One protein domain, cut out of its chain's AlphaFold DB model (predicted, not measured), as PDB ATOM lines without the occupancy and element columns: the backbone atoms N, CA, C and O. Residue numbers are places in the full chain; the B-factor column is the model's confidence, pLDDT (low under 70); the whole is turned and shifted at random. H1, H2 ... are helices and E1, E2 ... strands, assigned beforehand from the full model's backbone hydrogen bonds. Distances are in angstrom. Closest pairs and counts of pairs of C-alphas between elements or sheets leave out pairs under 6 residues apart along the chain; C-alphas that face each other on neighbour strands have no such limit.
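This is residues 6 to 117 of the 127 residues of an uncharacterized protein of Nocardia cyriacigeorgica (UniProt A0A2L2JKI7). A long two-stranded hairpin, E3 and E4, packs on the later part of one long helix, H1, with short H3 on that helix too; at the other end of H1 a small hairpin, E1 and E2, reaches away from this body, its tip at residues 11 to 16 standing free. The last stretch, residues 106 to 117, folds back to E4. The printed part has 112 residues, with three named helices and four named strands in the order E1 E2 H1 E3 E4 H2 H3; both two-stranded sheets, E1 - E2 and E3 - E4, are antiparallel, and the class is mixed, helices and strands. The whole is loose, with a radius of gyration of the C-alphas of 18.9 A, and spans 63 by 41 by 23 A.

E3 is residues 57 to 67, 32.3 A from first to last C-alpha, and E4 is residues 74 to 85, 32.7 A. H1, residues 24 to 49, measures 37.2 A, from C-alpha 24 at (22.496, 19.843, -38.833) to C-alpha 49 at (34.255, -5.505, -63.438). E1 is residues 6 to 11, beginning with C-alpha 6 at (13.820, 17.771, -45.595), and E2 is residues 16 to 21. H2 is residues 86 to 89, and H3 is residues 99 to 105, ending with C-alpha 105 at (36.495, -3.419, -40.230).

The hairpin E3 and E4 has directions 165 degrees apart, with N 60 and O 82 at 2.8 A and N 66 and O 75 at 2.8 A, within hydrogen-bond range. E4 bends by 51 degrees at residue 79, and its residues 80 to 81 pair antiparallel with residues 109 to 110. The closest C-alphas of H1 and E3 are those of Ala 39 and Val 62, 6.3 A apart; those of H1 and E4 are Ala 39 and Val 80, 7.1 A. H1 touches H3 with residues 33 to 40 alone, closest at the C-alphas of Ala 36 and Pro 99, 5.7 A, at a steep tilt of 65 degrees, the same way. H1 and H2 are close but not clearly touching, closest at the C-alphas of Phe 47 and Arg 86, 6.9 A. In the hairpin E1 and E2, N 9 and O 18 are 2.9 A apart; E1 is apart from H1. In H1 and H3 every O i to N i+4 pair is within hydrogen-bond range; H2 is too short for such a pair.

The farthest C-alphas, those of Ala 13 and Ile 54, are 64.3 A apart, and the outline is only just elongated. The printed part has no cut, and no link is long. Mean pLDDT of the printed part is 96.1, and no printed residue is under 70.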
ATOM      1  N   LYS A   6      14.491  19.014 -45.992       93.62
ATOM      2  CA  LYS A   6      13.820  17.771 -45.595       93.62
ATOM      3  C   LYS A   6      12.555  17.524 -46.413       93.62
ATOM      4  O   LYS A   6      12.309  16.398 -46.824       93.62
ATOM      5  N   ALA A   7      11.727  18.555 -46.569       93.50
ATOM      6  CA  ALA A   7      10.428  18.461 -47.226       93.50
ATOM      7  C   ALA A   7       9.940  19.843 -47.667       93.50
ATOM      8  O   ALA A   7      10.326  20.858 -47.080       93.50
ATOM      9  N   PHE A   8       9.037  19.849 -48.640       94.88
ATOM     10  CA  PHE A   8       8.258  21.012 -49.049       94.88
ATOM     11  C   PHE A   8       6.784  20.768 -48.710       94.88
ATOM     12  O   PHE A   8       6.282  19.660 -48.898       94.88
ATOM     13  N   ARG A   9       6.092  21.785 -48.190       94.44
ATOM     14  CA  ARG A   9       4.659  21.739 -47.871       94.44
ATOM     15  C   ARG A   9       3.973  22.963 -48.455       94.44
ATOM     16  O   ARG A   9       4.394  24.081 -48.187       94.44
ATOM     17  N   TYR A  10       2.888  22.751 -49.185       94.88
ATOM     18  CA  TYR A  10       2.040  23.841 -49.650       94.88
ATOM     19  C   TYR A  10       1.101  24.328 -48.534       94.88
ATOM     20  O   TYR A  10       0.444  23.523 -47.866       94.88
ATOM     21  N   HIS A  11       1.050  25.640 -48.321       93.88
ATOM     22  CA  HIS A  11       0.244  26.303 -47.307       93.88
ATOM     23  C   HIS A  11      -0.897  27.090 -47.964       93.88
ATOM     24  O   HIS A  11      -0.785  28.279 -48.254       93.88
ATOM     25  N   LYS A  12      -2.034  26.413 -48.149       91.81
ATOM     26  CA  LYS A  12      -3.195  26.894 -48.917       91.81
ATOM     27  C   LYS A  12      -3.711  28.282 -48.519       91.81
ATOM     28  O   LYS A  12      -4.066  29.061 -49.388       91.81
ATOM     29  N   ALA A  13      -3.753  28.607 -47.224       93.31
ATOM     30  CA  ALA A  13      -4.277  29.898 -46.757       93.31
ATOM     31  C   ALA A  13      -3.387  31.099 -47.127       93.31
ATOM     32  O   ALA A  13      -3.840  32.236 -47.062       93.31
ATOM     33  N   ARG A  14      -2.121  30.844 -47.469       92.25
ATOM     34  CA  ARG A  14      -1.132  31.863 -47.843       92.25
ATOM     35  C   ARG A  14      -0.636  31.707 -49.280       92.25
ATOM     36  O   ARG A  14       0.216  32.479 -49.687       92.25
ATOM     37  N   ASP A  15      -1.147  30.706 -49.999       92.75
ATOM     38  CA  ASP A  15      -0.706  30.335 -51.347       92.75
ATOM     39  C   ASP A  15       0.833  30.253 -51.479       92.75
ATOM     40  O   ASP A  15       1.441  30.802 -52.391       92.75
ATOM     41  N   GLU A  16       1.493  29.599 -50.511       95.69
ATOM     42  CA  GLU A  16       2.964  29.533 -50.442       95.69
ATOM     43  C   GLU A  16       3.494  28.100 -50.278       95.69
ATOM     44  O   GLU A  16       2.858  27.246 -49.656       95.69
ATOM     45  N   VAL A  17       4.695  27.828 -50.800       94.50
ATOM     46  CA  VAL A  17       5.420  26.566 -50.574       94.50
ATOM     47  C   VAL A  17       6.480  26.775 -49.497       94.50
ATOM     48  O   VAL A  17       7.463  27.486 -49.693       94.50
ATOM     49  N   VAL A  18       6.310  26.104 -48.360       95.25
ATOM     50  CA  VAL A  18       7.195  26.213 -47.199       95.25
ATOM     51  C   VAL A  18       8.164  25.034 -47.159       95.25
ATOM     52  O   VAL A  18       7.755  23.869 -47.150       95.25
ATOM     53  N   ALA A  19       9.463  25.326 -47.096       94.81
ATOM     54  CA  ALA A  19      10.515  24.328 -46.934       94.81
ATOM     55  C   ALA A  19      10.820  24.067 -45.451       94.81
ATOM     56  O   ALA A  19      10.982  24.991 -44.658       94.81
ATOM     57  N   THR A  20      10.971  22.798 -45.077       95.12
ATOM     58  CA  THR A  20      11.480  22.396 -43.756       95.12
ATOM     59  C   THR A  20      12.929  21.942 -43.890       95.12
ATOM     60  O   THR A  20      13.226  21.110 -44.746       95.12
ATOM     61  N   LYS A  21      13.840  22.452 -43.053       95.69
ATOM     62  CA  LYS A  21      15.261  22.057 -43.067       95.69
ATOM     63  C   LYS A  21      15.510  20.770 -42.273       95.69
ATOM     64  O   LYS A  21      14.808  20.469 -41.308       95.69
ATOM     65  N   LEU A  22      16.528  20.017 -42.675       95.81
ATOM     66  CA  LEU A  22      17.093  18.922 -41.895       95.81
ATOM     67  C   LEU A  22      17.852  19.478 -40.679       95.81
ATOM     68  O   LEU A  22      18.520  20.510 -40.799       95.81
ATOM     69  N   PRO A  23      17.824  18.783 -39.527       96.12
ATOM     70  CA  PRO A  23      18.750  19.062 -38.436       96.12
ATOM     71  C   PRO A  23      20.204  18.960 -38.915       96.12
ATOM     72  O   PRO A  23      20.544  18.067 -39.691       96.12
ATOM     73  N   ALA A  24      21.090  19.826 -38.414       94.69
ATOM     74  CA  ALA A  24      22.496  19.843 -38.833       94.69
ATOM     75  C   ALA A  24      23.211  18.497 -38.600       94.69
ATOM     76  O   ALA A  24      24.031  18.085 -39.417       94.69
ATOM     77  N   ALA A  25      22.872  17.789 -37.516       95.38
ATOM     78  CA  ALA A  25      23.398  16.453 -37.234       95.38
ATOM     79  C   ALA A  25      23.025  15.436 -38.327       95.38
ATOM     80  O   ALA A  25      23.865  14.644 -38.743       95.38
ATOM     81  N   GLU A  26      21.799  15.507 -38.850       95.81
ATOM     82  CA  GLU A  26      21.324  14.609 -39.904       95.81
ATOM     83  C   GLU A  26      22.004  14.897 -41.247       95.81
ATOM     84  O   GLU A  26      22.370  13.972 -41.965       95.81
ATOM     85  N   VAL A  27      22.247  16.173 -41.566       96.50
ATOM     86  CA  VAL A  27      23.019  16.566 -42.758       96.50
ATOM     87  C   VAL A  27      24.442  16.006 -42.688       96.50
ATOM     88  O   VAL A  27      24.899  15.373 -43.639       96.50
ATOM     89  N   LYS A  28      25.122  16.181 -41.545       95.56
ATOM     90  CA  LYS A  28      26.478  15.651 -41.325       95.56
ATOM     91  C   LYS A  28      26.513  14.126 -41.445       95.56
ATOM     92  O   LYS A  28      27.392  13.598 -42.120       95.56
ATOM     93  N   ARG A  29      25.537  13.434 -40.844       95.12
ATOM     94  CA  ARG A  29      25.405  11.971 -40.906       95.12
ATOM     95  C   ARG A  29      25.223  11.476 -42.340       95.12
ATOM     96  O   ARG A  29      25.935  10.572 -42.759       95.12
ATOM     97  N   ARG A  30      24.318  12.091 -43.107       95.75
ATOM     98  CA  ARG A  30      24.074  11.730 -44.515       95.75
ATOM     99  C   ARG A  30      25.289  11.971 -45.399       95.75
ATOM    100  O   ARG A  30      25.588  11.134 -46.239       95.75
ATOM    101  N   TYR A  31      25.993  13.084 -45.196       96.19
ATOM    102  CA  TYR A  31      27.218  13.366 -45.940       96.19
ATOM    103  C   TYR A  31      28.304  12.322 -45.651       96.19
ATOM    104  O   TYR A  31      28.876  11.763 -46.580       96.19
ATOM    105  N   ALA A  32      28.544  12.007 -44.372       96.31
ATOM    106  CA  ALA A  32      29.504  10.975 -43.983       96.31
ATOM    107  C   ALA A  32      29.136   9.595 -44.556       96.31
ATOM    108  O   ALA A  32      30.002   8.901 -45.084       96.31
ATOM    109  N   ALA A  33      27.851   9.226 -44.509       95.94
ATOM    110  CA  ALA A  33      27.360   7.974 -45.077       95.94
ATOM    111  C   ALA A  33      27.556   7.915 -46.599       95.94
ATOM    112  O   ALA A  33      28.036   6.906 -47.102       95.94
ATOM    113  N   ALA A  34      27.252   8.998 -47.321       96.50
ATOM    114  CA  ALA A  34      27.457   9.065 -48.766       96.50
ATOM    115  C   ALA A  34      28.939   8.908 -49.139       96.50
ATOM    116  O   ALA A  34      29.263   8.125 -50.022       96.50
ATOM    117  N   VAL A  35      29.847   9.590 -48.431       97.50
ATOM    118  CA  VAL A  35      31.300   9.451 -48.640       97.50
ATOM    119  C   VAL A  35      31.762   8.009 -48.401       97.50
ATOM    120  O   VAL A  35      32.501   7.462 -49.217       97.50
ATOM    121  N   ALA A  36      31.301   7.372 -47.319       98.06
ATOM    122  CA  ALA A  36      31.643   5.987 -47.011       98.06
ATOM    123  C   ALA A  36      31.123   5.005 -48.076       98.06
ATOM    124  O   ALA A  36      31.867   4.144 -48.545       98.06
ATOM    125  N   GLN A  37      29.867   5.170 -48.502       97.75
ATOM    126  CA  GLN A  37      29.257   4.363 -49.560       97.75
ATOM    127  C   GLN A  37      29.977   4.533 -50.899       97.75
ATOM    128  O   GLN A  37      30.169   3.546 -51.596       97.75
ATOM    129  N   THR A  38      30.426   5.743 -51.245       97.94
ATOM    130  CA  THR A  38      31.222   5.979 -52.459       97.94
ATOM    131  C   THR A  38      32.522   5.179 -52.443       97.94
ATOM    132  O   THR A  38      32.874   4.590 -53.463       97.94
ATOM    133  N   ALA A  39      33.214   5.115 -51.301       98.25
ATOM    134  CA  ALA A  39      34.444   4.334 -51.164       98.25
ATOM    135  C   ALA A  39      34.178   2.834 -51.391       98.25
ATOM    136  O   ALA A  39      34.800   2.224 -52.258       98.25
ATOM    137  N   LEU A  40      33.207   2.266 -50.664       98.50
ATOM    138  CA  LEU A  40      32.863   0.842 -50.760       98.50
ATOM    139  C   LEU A  40      32.331   0.469 -52.146       98.50
ATOM    140  O   LEU A  40      32.753  -0.527 -52.721       98.50
ATOM    141  N   ARG A  41      31.442   1.292 -52.711       98.00
ATOM    142  CA  ARG A  41      30.888   1.053 -54.043       98.00
ATOM    143  C   ARG A  41      31.975   1.081 -55.107       98.00
ATOM    144  O   ARG A  41      31.982   0.214 -55.963       98.00
ATOM    145  N   THR A  42      32.902   2.035 -55.044       98.38
ATOM    146  CA  THR A  42      34.004   2.102 -56.015       98.38
ATOM    147  C   THR A  42      34.877   0.847 -55.960       98.38
ATOM    148  O   THR A  42      35.189   0.299 -57.009       98.38
ATOM    149  N   ALA A  43      35.230   0.362 -54.762       98.12
ATOM    150  CA  ALA A  43      35.987  -0.885 -54.623       98.12
ATOM    151  C   ALA A  43      35.221  -2.086 -55.201       98.12
ATOM    152  O   ALA A  43      35.777  -2.851 -55.984       98.12
ATOM    153  N   HIS A  44      33.933  -2.208 -54.861       98.25
ATOM    154  CA  HIS A  44      33.072  -3.278 -55.358       98.25
ATOM    155  C   HIS A  44      32.987  -3.291 -56.887       98.25
ATOM    156  O   HIS A  44      33.231  -4.321 -57.498       98.25
ATOM    157  N   GLU A  45      32.707  -2.145 -57.509       97.94
ATOM    158  CA  GLU A  45      32.542  -2.051 -58.965       97.94
ATOM    159  C   GLU A  45      33.847  -2.401 -59.706       97.94
ATOM    160  O   GLU A  45      33.795  -2.991 -60.779       97.94
ATOM    161  N   VAL A  46      35.020  -2.092 -59.135       98.00
ATOM    162  CA  VAL A  46      36.315  -2.490 -59.717       98.00
ATOM    163  C   VAL A  46      36.518  -4.005 -59.636       98.00
ATOM    164  O   VAL A  46      36.868  -4.611 -60.647       98.00
ATOM    165  N   PHE A  47      36.277  -4.626 -58.476       97.88
ATOM    166  CA  PHE A  47      36.432  -6.078 -58.333       97.88
ATOM    167  C   PHE A  47      35.420  -6.870 -59.175       97.88
ATOM    168  O   PHE A  47      35.793  -7.887 -59.757       97.88
ATOM    169  N   GLU A  48      34.172  -6.400 -59.275       95.88
ATOM    170  CA  GLU A  48      33.113  -7.019 -60.092       95.88
ATOM    171  C   GLU A  48      33.352  -6.855 -61.600       95.88
ATOM    172  O   GLU A  48      33.005  -7.733 -62.394       95.88
ATOM    173  N   ALA A  49      33.934  -5.730 -62.030       97.50
ATOM    174  CA  ALA A  49      34.255  -5.505 -63.438       97.50
ATOM    175  C   ALA A  49      35.413  -6.393 -63.927       97.50
ATOM    176  O   ALA A  49      35.484  -6.720 -65.115       97.50
ATOM    177  N   ASP A  50      36.305  -6.792 -63.024       97.31
ATOM    178  CA  ASP A  50      37.452  -7.650 -63.299       97.31
ATOM    179  C   ASP A  50      37.071  -9.139 -63.244       97.31
ATOM    180  O   ASP A  50      37.260  -9.827 -62.243       97.31
ATOM    181  N   ARG A  51      36.509  -9.624 -64.359       94.50
ATOM    182  CA  ARG A  51      36.038 -11.012 -64.533       94.50
ATOM    183  C   ARG A  51      37.148 -12.057 -64.576       94.50
ATOM    184  O   ARG A  51      36.872 -13.224 -64.333       94.50
ATOM    185  N   GLU A  52      38.354 -11.645 -64.947       97.00
ATOM    186  CA  GLU A  52      39.531 -12.519 -65.016       97.00
ATOM    187  C   GLU A  52      40.266 -12.583 -63.664       97.00
ATOM    188  O   GLU A  52      41.292 -13.248 -63.566       97.00
ATOM    189  N   GLU A  53      39.755 -11.884 -62.640       96.25
ATOM    190  CA  GLU A  53      40.283 -11.861 -61.269       96.25
ATOM    191  C   GLU A  53      41.775 -11.476 -61.190       96.25
ATOM    192  O   GLU A  53      42.524 -11.978 -60.360       96.25
ATOM    193  N   ILE A  54      42.225 -10.556 -62.050       97.69
ATOM    194  CA  ILE A  54      43.623 -10.096 -62.108       97.69
ATOM    195  C   ILE A  54      43.936  -9.094 -60.980       97.69
ATOM    196  O   ILE A  54      45.075  -8.981 -60.520       97.69
ATOM    197  N   ILE A  55      42.941  -8.320 -60.548       97.75
ATOM    198  CA  ILE A  55      43.068  -7.304 -59.505       97.75
ATOM    199  C   ILE A  55      42.892  -7.973 -58.143       97.75
ATOM    200  O   ILE A  55      41.770  -8.216 -57.694       97.75
ATOM    201  N   GLU A  56      44.010  -8.212 -57.466       97.94
ATOM    202  CA  GLU A  56      44.028  -8.826 -56.133       97.94
ATOM    203  C   GLU A  56      43.837  -7.822 -54.998       97.94
ATOM    204  O   GLU A  56      43.388  -8.186 -53.916       97.94
ATOM    205  N   SER A  57      44.144  -6.545 -55.223       97.69
ATOM    206  CA  SER A  57      43.998  -5.508 -54.205       97.69
ATOM    207  C   SER A  57      43.724  -4.136 -54.803       97.69
ATOM    208  O   SER A  57      44.055  -3.841 -55.954       97.69
ATOM    209  N   ILE A  58      43.084  -3.278 -54.009       97.69
ATOM    210  CA  ILE A  58      42.746  -1.903 -54.380       97.69
ATOM    211  C   ILE A  58      43.217  -0.967 -53.278       97.69
ATOM    212  O   ILE A  58      42.864  -1.146 -52.116       97.69
ATOM    213  N   ALA A  59      43.923   0.095 -53.668       97.69
ATOM    214  CA  ALA A  59      44.138   1.274 -52.840       97.69
ATOM    215  C   ALA A  59      43.358   2.455 -53.432       97.69
ATOM    216  O   ALA A  59      43.614   2.875 -54.560       97.69
ATOM    217  N   LEU A  60      42.410   3.002 -52.671       96.50
ATOM    218  CA  LEU A  60      41.557   4.106 -53.102       96.50
ATOM    219  C   LEU A  60      41.515   5.238 -52.077       96.50
ATOM    220  O   LEU A  60      41.566   5.021 -50.864       96.50
ATOM    221  N   THR A  61      41.350   6.458 -52.589       97.50
ATOM    222  CA  THR A  61      41.182   7.677 -51.794       97.50
ATOM    223  C   THR A  61      39.943   8.431 -52.260       97.50
ATOM    224  O   THR A  61      39.850   8.820 -53.423       97.50
ATOM    225  N   VAL A  62      39.013   8.696 -51.342       97.50
ATOM    226  CA  VAL A  62      37.905   9.633 -51.561       97.50
ATOM    227  C   VAL A  62      38.318  10.984 -50.996       97.50
ATOM    228  O   VAL A  62      38.579  11.099 -49.798       97.50
ATOM    229  N   ALA A  63      38.364  12.002 -51.849       96.56
ATOM    230  CA  ALA A  63      38.803  13.345 -51.491       96.56
ATOM    231  C   ALA A  63      37.876  14.413 -52.074       96.56
ATOM    232  O   ALA A  63      37.108  14.154 -53.002       96.56
ATOM    233  N   VAL A  64      37.961  15.618 -51.516       95.56
ATOM    234  CA  VAL A  64      37.239  16.803 -51.983       95.56
ATOM    235  C   VAL A  64      38.244  17.887 -52.332       95.56
ATOM    236  O   VAL A  64      39.072  18.251 -51.497       95.56
ATOM    237  N   ASP A  65      38.133  18.421 -53.544       95.81
ATOM    238  CA  ASP A  65      38.846  19.629 -53.943       95.81
ATOM    239  C   ASP A  65      38.079  20.860 -53.422       95.81
ATOM    240  O   ASP A  65      36.849  20.943 -53.491       95.81
ATOM    241  N   THR A  66      38.805  21.795 -52.819       93.94
ATOM    242  CA  THR A  66      38.286  22.990 -52.147       93.94
ATOM    243  C   THR A  66      39.297  24.128 -52.266       93.94
ATOM    244  O   THR A  66      40.399  23.942 -52.761       93.94
ATOM    245  N   VAL A  67      38.941  25.311 -51.775       93.69
ATOM    246  CA  VAL A  67      39.877  26.427 -51.605       93.69
ATOM    247  C   VAL A  67      40.248  26.543 -50.128       93.69
ATOM    248  O   VAL A  67      39.362  26.537 -49.262       93.69
ATOM    249  N   ASP A  68      41.541  26.643 -49.829       89.38
ATOM    250  CA  ASP A  68      42.035  26.980 -48.495       89.38
ATOM    251  C   ASP A  68      41.606  28.414 -48.153       89.38
ATOM    252  O   ASP A  68      41.921  29.372 -48.856       89.38
ATOM    253  N   ARG A  69      40.864  28.584 -47.056       86.81
ATOM    254  CA  ARG A  69      40.308  29.892 -46.678       86.81
ATOM    255  C   ARG A  69      41.346  30.872 -46.133       86.81
ATOM    256  O   ARG A  69      41.057  32.064 -46.101       86.81
ATOM    257  N   ALA A  70      42.488  30.388 -45.655       90.00
ATOM    258  CA  ALA A  70      43.571  31.216 -45.145       90.00
ATOM    259  C   ALA A  70      44.456  31.750 -46.280       90.00
ATOM    260  O   ALA A  70      44.924  32.882 -46.189       90.00
ATOM    261  N   THR A  71      44.667  30.962 -47.340       93.50
ATOM    262  CA  THR A  71      45.602  31.311 -48.429       93.50
ATOM    263  C   THR A  71      44.922  31.641 -49.760       93.50
ATOM    264  O   THR A  71      45.511  32.320 -50.594       93.50
ATOM    265  N   GLY A  72      43.679  31.201 -49.966       94.56
ATOM    266  CA  GLY A  72      42.948  31.358 -51.223       94.56
ATOM    267  C   GLY A  72      43.399  30.409 -52.336       94.56
ATOM    268  O   GLY A  72      42.927  30.544 -53.462       94.56
ATOM    269  N   HIS A  73      44.298  29.465 -52.047       96.12
ATOM    270  CA  HIS A  73      44.791  28.493 -53.018       96.12
ATOM    271  C   HIS A  73      43.919  27.240 -53.077       96.12
ATOM    272  O   HIS A  73      43.252  26.880 -52.103       96.12
ATOM    273  N   ASP A  74      43.967  26.556 -54.219       96.81
ATOM    274  CA  ASP A  74      43.361  25.239 -54.371       96.81
ATOM    275  C   ASP A  74      43.987  24.256 -53.377       96.81
ATOM    276  O   ASP A  74      45.202  24.210 -53.174       96.81
ATOM    277  N   ALA A  75      43.132  23.465 -52.747       94.00
ATOM    278  CA  ALA A  75      43.487  22.479 -51.751       94.00
ATOM    279  C   ALA A  75      42.672  21.205 -51.969       94.00
ATOM    280  O   ALA A  75      41.525  21.237 -52.412       94.00
ATOM    281  N   ARG A  76      43.254  20.068 -51.593       94.81
ATOM    282  CA  ARG A  76      42.596  18.763 -51.641       94.81
ATOM    283  C   ARG A  76      42.544  18.169 -50.244       94.81
ATOM    284  O   ARG A  76      43.561  18.108 -49.558       94.81
ATOM    285  N   VAL A  77      41.359  17.733 -49.826       95.38
ATOM    286  CA  VAL A  77      41.133  17.129 -48.509       95.38
ATOM    287  C   VAL A  77      40.725  15.675 -48.678       95.38
ATOM    288  O   VAL A  77      39.622  15.381 -49.140       95.38
ATOM    289  N   ASP A  78      41.597  14.769 -48.249       96.38
ATOM    290  CA  ASP A  78      41.294  13.341 -48.185       96.38
ATOM    291  C   ASP A  78      40.294  13.063 -47.053       96.38
ATOM    292  O   ASP A  78      40.501  13.460 -45.902       96.38
ATOM    293  N   LEU A  79      39.202  12.373 -47.384       97.31
ATOM    294  CA  LEU A  79      38.117  12.040 -46.459       97.31
ATOM    295  C   LEU A  79      38.064  10.555 -46.111       97.31
ATOM    296  O   LEU A  79      37.685  10.216 -44.990       97.31
ATOM    297  N   VAL A  80      38.424   9.683 -47.053       97.81
ATOM    298  CA  VAL A  80      38.565   8.236 -46.842       97.81
ATOM    299  C   VAL A  80      39.791   7.750 -47.596       97.81
ATOM    300  O   VAL A  80      39.978   8.113 -48.753       97.81
ATOM    301  N   ARG A  81      40.591   6.893 -46.966       97.75
ATOM    302  CA  ARG A  81      41.574   6.040 -47.633       97.75
ATOM    303  C   ARG A  81      41.277   4.598 -47.267       97.75
ATOM    304  O   ARG A  81      41.169   4.289 -46.083       97.75
ATOM    305  N   LEU A  82      41.151   3.744 -48.271       97.44
ATOM    306  CA  LEU A  82      40.911   2.313 -48.128       97.44
ATOM    307  C   LEU A  82      41.987   1.579 -48.929       97.44
ATOM    308  O   LEU A  82      42.223   1.919 -50.085       97.44
ATOM    309  N   ALA A  83      42.638   0.606 -48.303       97.38
ATOM    310  CA  ALA A  83      43.393  -0.429 -48.992       97.38
ATOM    311  C   ALA A  83      42.788  -1.765 -48.573       97.38
ATOM    312  O   ALA A  83      42.551  -1.957 -47.383       97.38
ATOM    313  N   THR A  84      42.461  -2.623 -49.530       97.69
ATOM    314  CA  THR A  84      41.855  -3.926 -49.248       97.69
ATOM    315  C   THR A  84      42.205  -4.911 -50.340       97.69
ATOM    316  O   THR A  84      42.261  -4.545 -51.519       97.69
ATOM    317  N   ASP A  85      42.354  -6.162 -49.936       97.94
ATOM    318  CA  ASP A  85      42.474  -7.281 -50.850       97.94
ATOM    319  C   ASP A  85      41.085  -7.756 -51.289       97.94
ATOM    320  O   ASP A  85      40.085  -7.587 -50.579       97.94
ATOM    321  N   ARG A  86      41.025  -8.367 -52.472       97.94
ATOM    322  CA  ARG A  86      39.825  -8.978 -53.053       97.94
ATOM    323  C   ARG A  86      39.236 -10.021 -52.104       97.94
ATOM    324  O   ARG A  86      38.024 -10.033 -51.885       97.94
ATOM    325  N   ALA A  87      40.101 -10.855 -51.524       97.25
ATOM    326  CA  ALA A  87      39.732 -11.944 -50.622       97.25
ATOM    327  C   ALA A  87      39.062 -11.461 -49.325       97.25
ATOM    328  O   ALA A  87      38.178 -12.144 -48.816       97.25
ATOM    329  N   ASP A  88      39.431 -10.279 -48.828       97.00
ATOM    330  CA  ASP A  88      38.826  -9.688 -47.629       97.00
ATOM    331  C   ASP A  88      37.546  -8.908 -47.952       97.00
ATOM    332  O   ASP A  88      36.621  -8.846 -47.140       97.00
ATOM    333  N   PHE A  89      37.471  -8.310 -49.144       98.19
ATOM    334  CA  PHE A  89      36.362  -7.439 -49.525       98.19
ATOM    335  C   PHE A  89      35.141  -8.199 -50.061       98.19
ATOM    336  O   PHE A  89      34.021  -7.946 -49.616       98.19
ATOM    337  N   LEU A  90      35.326  -9.111 -51.024       96.94
ATOM    338  CA  LEU A  90      34.212  -9.773 -51.721       96.94
ATOM    339  C   LEU A  90      33.297 -10.637 -50.834       96.94
ATOM    340  O   LEU A  90      32.105 -10.707 -51.137       96.94
ATOM    341  N   PRO A  91      33.763 -11.259 -49.733       97.31
ATOM    342  CA  PRO A  91      32.869 -11.976 -48.824       97.31
ATOM    343  C   PRO A  91      31.870 -11.084 -48.067       97.31
ATOM    344  O   PRO A  91      30.954 -11.602 -47.425       97.31
ATOM    345  N   ILE A  92      32.036  -9.756 -48.086       97.94
ATOM    346  CA  ILE A  92      31.170  -8.824 -47.360       97.94
ATOM    347  C   ILE A  92      29.838  -8.656 -48.104       97.94
ATOM    348  O   ILE A  92      29.785  -8.121 -49.207       97.94
ATOM    349  N   ASP A  93      28.726  -9.011 -47.451       97.44
ATOM    350  CA  ASP A  93      27.377  -8.737 -47.966       97.44
ATOM    351  C   ASP A  93      27.028  -7.243 -47.843       97.44
ATOM    352  O   ASP A  93      26.437  -6.792 -46.855       97.44
ATOM    353  N   LEU A  94      27.376  -6.464 -48.874       96.31
ATOM    354  CA  LEU A  94      27.165  -5.015 -48.910       96.31
ATOM    355  C   LEU A  94      25.689  -4.586 -48.817       96.31
ATOM    356  O   LEU A  94      25.422  -3.418 -48.528       96.31
ATOM    357  N   ALA A  95      24.717  -5.485 -49.007       96.12
ATOM    358  CA  ALA A  95      23.299  -5.154 -48.861       96.12
ATOM    359  C   ALA A  95      22.860  -5.029 -47.390       96.12
ATOM    360  O   ALA A  95      21.777  -4.509 -47.109       96.12
ATOM    361  N   ARG A  96      23.680  -5.508 -46.445       96.62
ATOM    362  CA  ARG A  96      23.323  -5.639 -45.020       96.62
ATOM    363  C   ARG A  96      24.263  -4.894 -44.072       96.62
ATOM    364  O   ARG A  96      24.236  -5.140 -42.867       96.62
ATOM    365  N   ILE A  97      25.097  -4.005 -44.601       97.00
ATOM    366  CA  ILE A  97      26.145  -3.323 -43.839       97.00
ATOM    367  C   ILE A  97      25.756  -1.929 -43.350       97.00
ATOM    368  O   ILE A  97      24.958  -1.219 -43.956       97.00
ATOM    369  N   GLU A  98      26.443  -1.506 -42.290       97.25
ATOM    370  CA  GLU A  98      26.613  -0.098 -41.940       97.25
ATOM    371  C   GLU A  98      27.943   0.409 -42.539       97.25
ATOM    372  O   GLU A  98      29.007  -0.034 -42.096       97.25
ATOM    373  N   PRO A  99      27.942   1.350 -43.510       97.25
ATOM    374  CA  PRO A  99      29.133   1.685 -44.305       97.25
ATOM    375  C   PRO A  99      30.365   2.089 -43.493       97.25
ATOM    376  O   PRO A  99      31.485   1.684 -43.796       97.25
ATOM    377  N   LEU A 100      30.167   2.884 -42.439       96.12
ATOM    378  CA  LEU A 100      31.262   3.325 -41.575       96.12
ATOM    379  C   LEU A 100      31.838   2.177 -40.734       96.12
ATOM    380  O   LEU A 100      33.041   2.163 -40.488       96.12
ATOM    381  N   ALA A 101      31.006   1.216 -40.320       97.00
ATOM    382  CA  ALA A 101      31.471   0.037 -39.596       97.00
ATOM    383  C   ALA A 101      32.279  -0.888 -40.517       97.00
ATOM    384  O   ALA A 101      33.328  -1.376 -40.108       97.00
ATOM    385  N   THR A 102      31.852  -1.061 -41.771       98.00
ATOM    386  CA  THR A 102      32.608  -1.826 -42.775       98.00
ATOM    387  C   THR A 102      33.960  -1.192 -43.075       98.00
ATOM    388  O   THR A 102      34.968  -1.888 -43.090       98.00
ATOM    389  N   LEU A 103      34.021   0.132 -43.247       97.44
ATOM    390  CA  LEU A 103      35.300   0.822 -43.432       97.44
ATOM    391  C   LEU A 103      36.229   0.655 -42.222       97.44
ATOM    392  O   LEU A 103      37.424   0.452 -42.405       97.44
ATOM    393  N   ALA A 104      35.696   0.691 -40.998       96.31
ATOM    394  CA  ALA A 104      36.490   0.418 -39.803       96.31
ATOM    395  C   ALA A 104      36.980  -1.041 -39.750       96.31
ATOM    396  O   ALA A 104      38.130  -1.278 -39.393       96.31
ATOM    397  N   HIS A 105      36.134  -2.002 -40.133       96.62
ATOM    398  CA  HIS A 105      36.495  -3.419 -40.230       96.62
ATOM    399  C   HIS A 105      37.629  -3.658 -41.238       96.62
ATOM    400  O   HIS A 105      38.570  -4.383 -40.931       96.62
ATOM    401  N   LEU A 106      37.589  -2.967 -42.381       96.62
ATOM    402  CA  LEU A 106      38.633  -2.971 -43.412       96.62
ATOM    403  C   LEU A 106      39.841  -2.076 -43.068       96.62
ATOM    404  O   LEU A 106      40.644  -1.756 -43.938       96.62
ATOM    405  N   ASN A 107      39.964  -1.612 -41.818       95.69
ATOM    406  CA  ASN A 107      41.051  -0.742 -41.350       95.69
ATOM    407  C   ASN A 107      41.258   0.536 -42.192       95.69
ATOM    408  O   ASN A 107      42.362   1.086 -42.259       95.69
ATOM    409  N   ALA A 108      40.194   1.043 -42.816       96.44
ATOM    410  CA  ALA A 108      40.241   2.262 -43.607       96.44
ATOM    411  C   ALA A 108      40.461   3.490 -42.711       96.44
ATOM    412  O   ALA A 108      39.900   3.616 -41.618       96.44
ATOM    413  N   ALA A 109      41.222   4.461 -43.210       96.81
ATOM    414  CA  ALA A 109      41.324   5.765 -42.574       96.81
ATOM    415  C   ALA A 109      40.127   6.626 -42.999       96.81
ATOM    416  O   ALA A 109      39.930   6.873 -44.187       96.81
ATOM    417  N   VAL A 110      39.345   7.111 -42.034       96.12
ATOM    418  CA  VAL A 110      38.141   7.921 -42.278       96.12
ATOM    419  C   VAL A 110      38.233   9.241 -41.513       96.12
ATOM    420  O   VAL A 110      38.633   9.278 -40.348       96.12
ATOM    421  N   SER A 111      37.853  10.343 -42.161       96.44
ATOM    422  CA  SER A 111      37.788  11.660 -41.529       96.44
ATOM    423  C   SER A 111      36.808  11.644 -40.356       96.44
ATOM    424  O   SER A 111      35.676  11.177 -40.475       96.44
ATOM    425  N   LYS A 112      37.205  12.238 -39.226       94.62
ATOM    426  CA  LYS A 112      36.326  12.400 -38.054       94.62
ATOM    427  C   LYS A 112      35.184  13.392 -38.300       94.62
ATOM    428  O   LYS A 112      34.210  13.409 -37.552       94.62
ATOM    429  N   ASN A 113      35.307  14.248 -39.316       94.94
ATOM    430  CA  ASN A 113      34.284  15.219 -39.688       94.94
ATOM    431  C   ASN A 113      34.376  15.533 -41.193       94.94
ATOM    432  O   ASN A 113      34.873  16.600 -41.569       94.94
ATOM    433  N   PRO A 114      33.872  14.632 -42.055       95.38
ATOM    434  CA  PRO A 114      33.979  14.800 -43.498       95.38
ATOM    435  C   PRO A 114      33.173  16.005 -43.988       95.38
ATOM    436  O   PRO A 114      33.624  16.727 -44.867       95.38
ATOM    437  N   TYR A 115      32.022  16.299 -43.369       95.25
ATOM    438  CA  TYR A 115      31.217  17.475 -43.721       95.25
ATOM    439  C   TYR A 115      31.953  18.796 -43.447       95.25
ATOM    440  O   TYR A 115      31.755  19.778 -44.156       95.25
ATOM    441  N   GLY A 116      32.785  18.832 -42.404       94.25
ATOM    442  CA  GLY A 116      33.627  19.982 -42.080       94.25
ATOM    443  C   GLY A 116      34.975  19.997 -42.796       94.25
ATOM    444  O   GLY A 116      35.787  20.848 -42.453       94.25
ATOM    445  N   LEU A 117      35.218  19.071 -43.731       93.94
ATOM    446  CA  LEU A 117      36.481  18.930 -44.462       93.94
ATOM    447  C   LEU A 117      37.702  18.816 -43.534       93.94
ATOM    448  O   LEU A 117      38.759  19.384 -43.794       93.94
TER     449      LEU A 117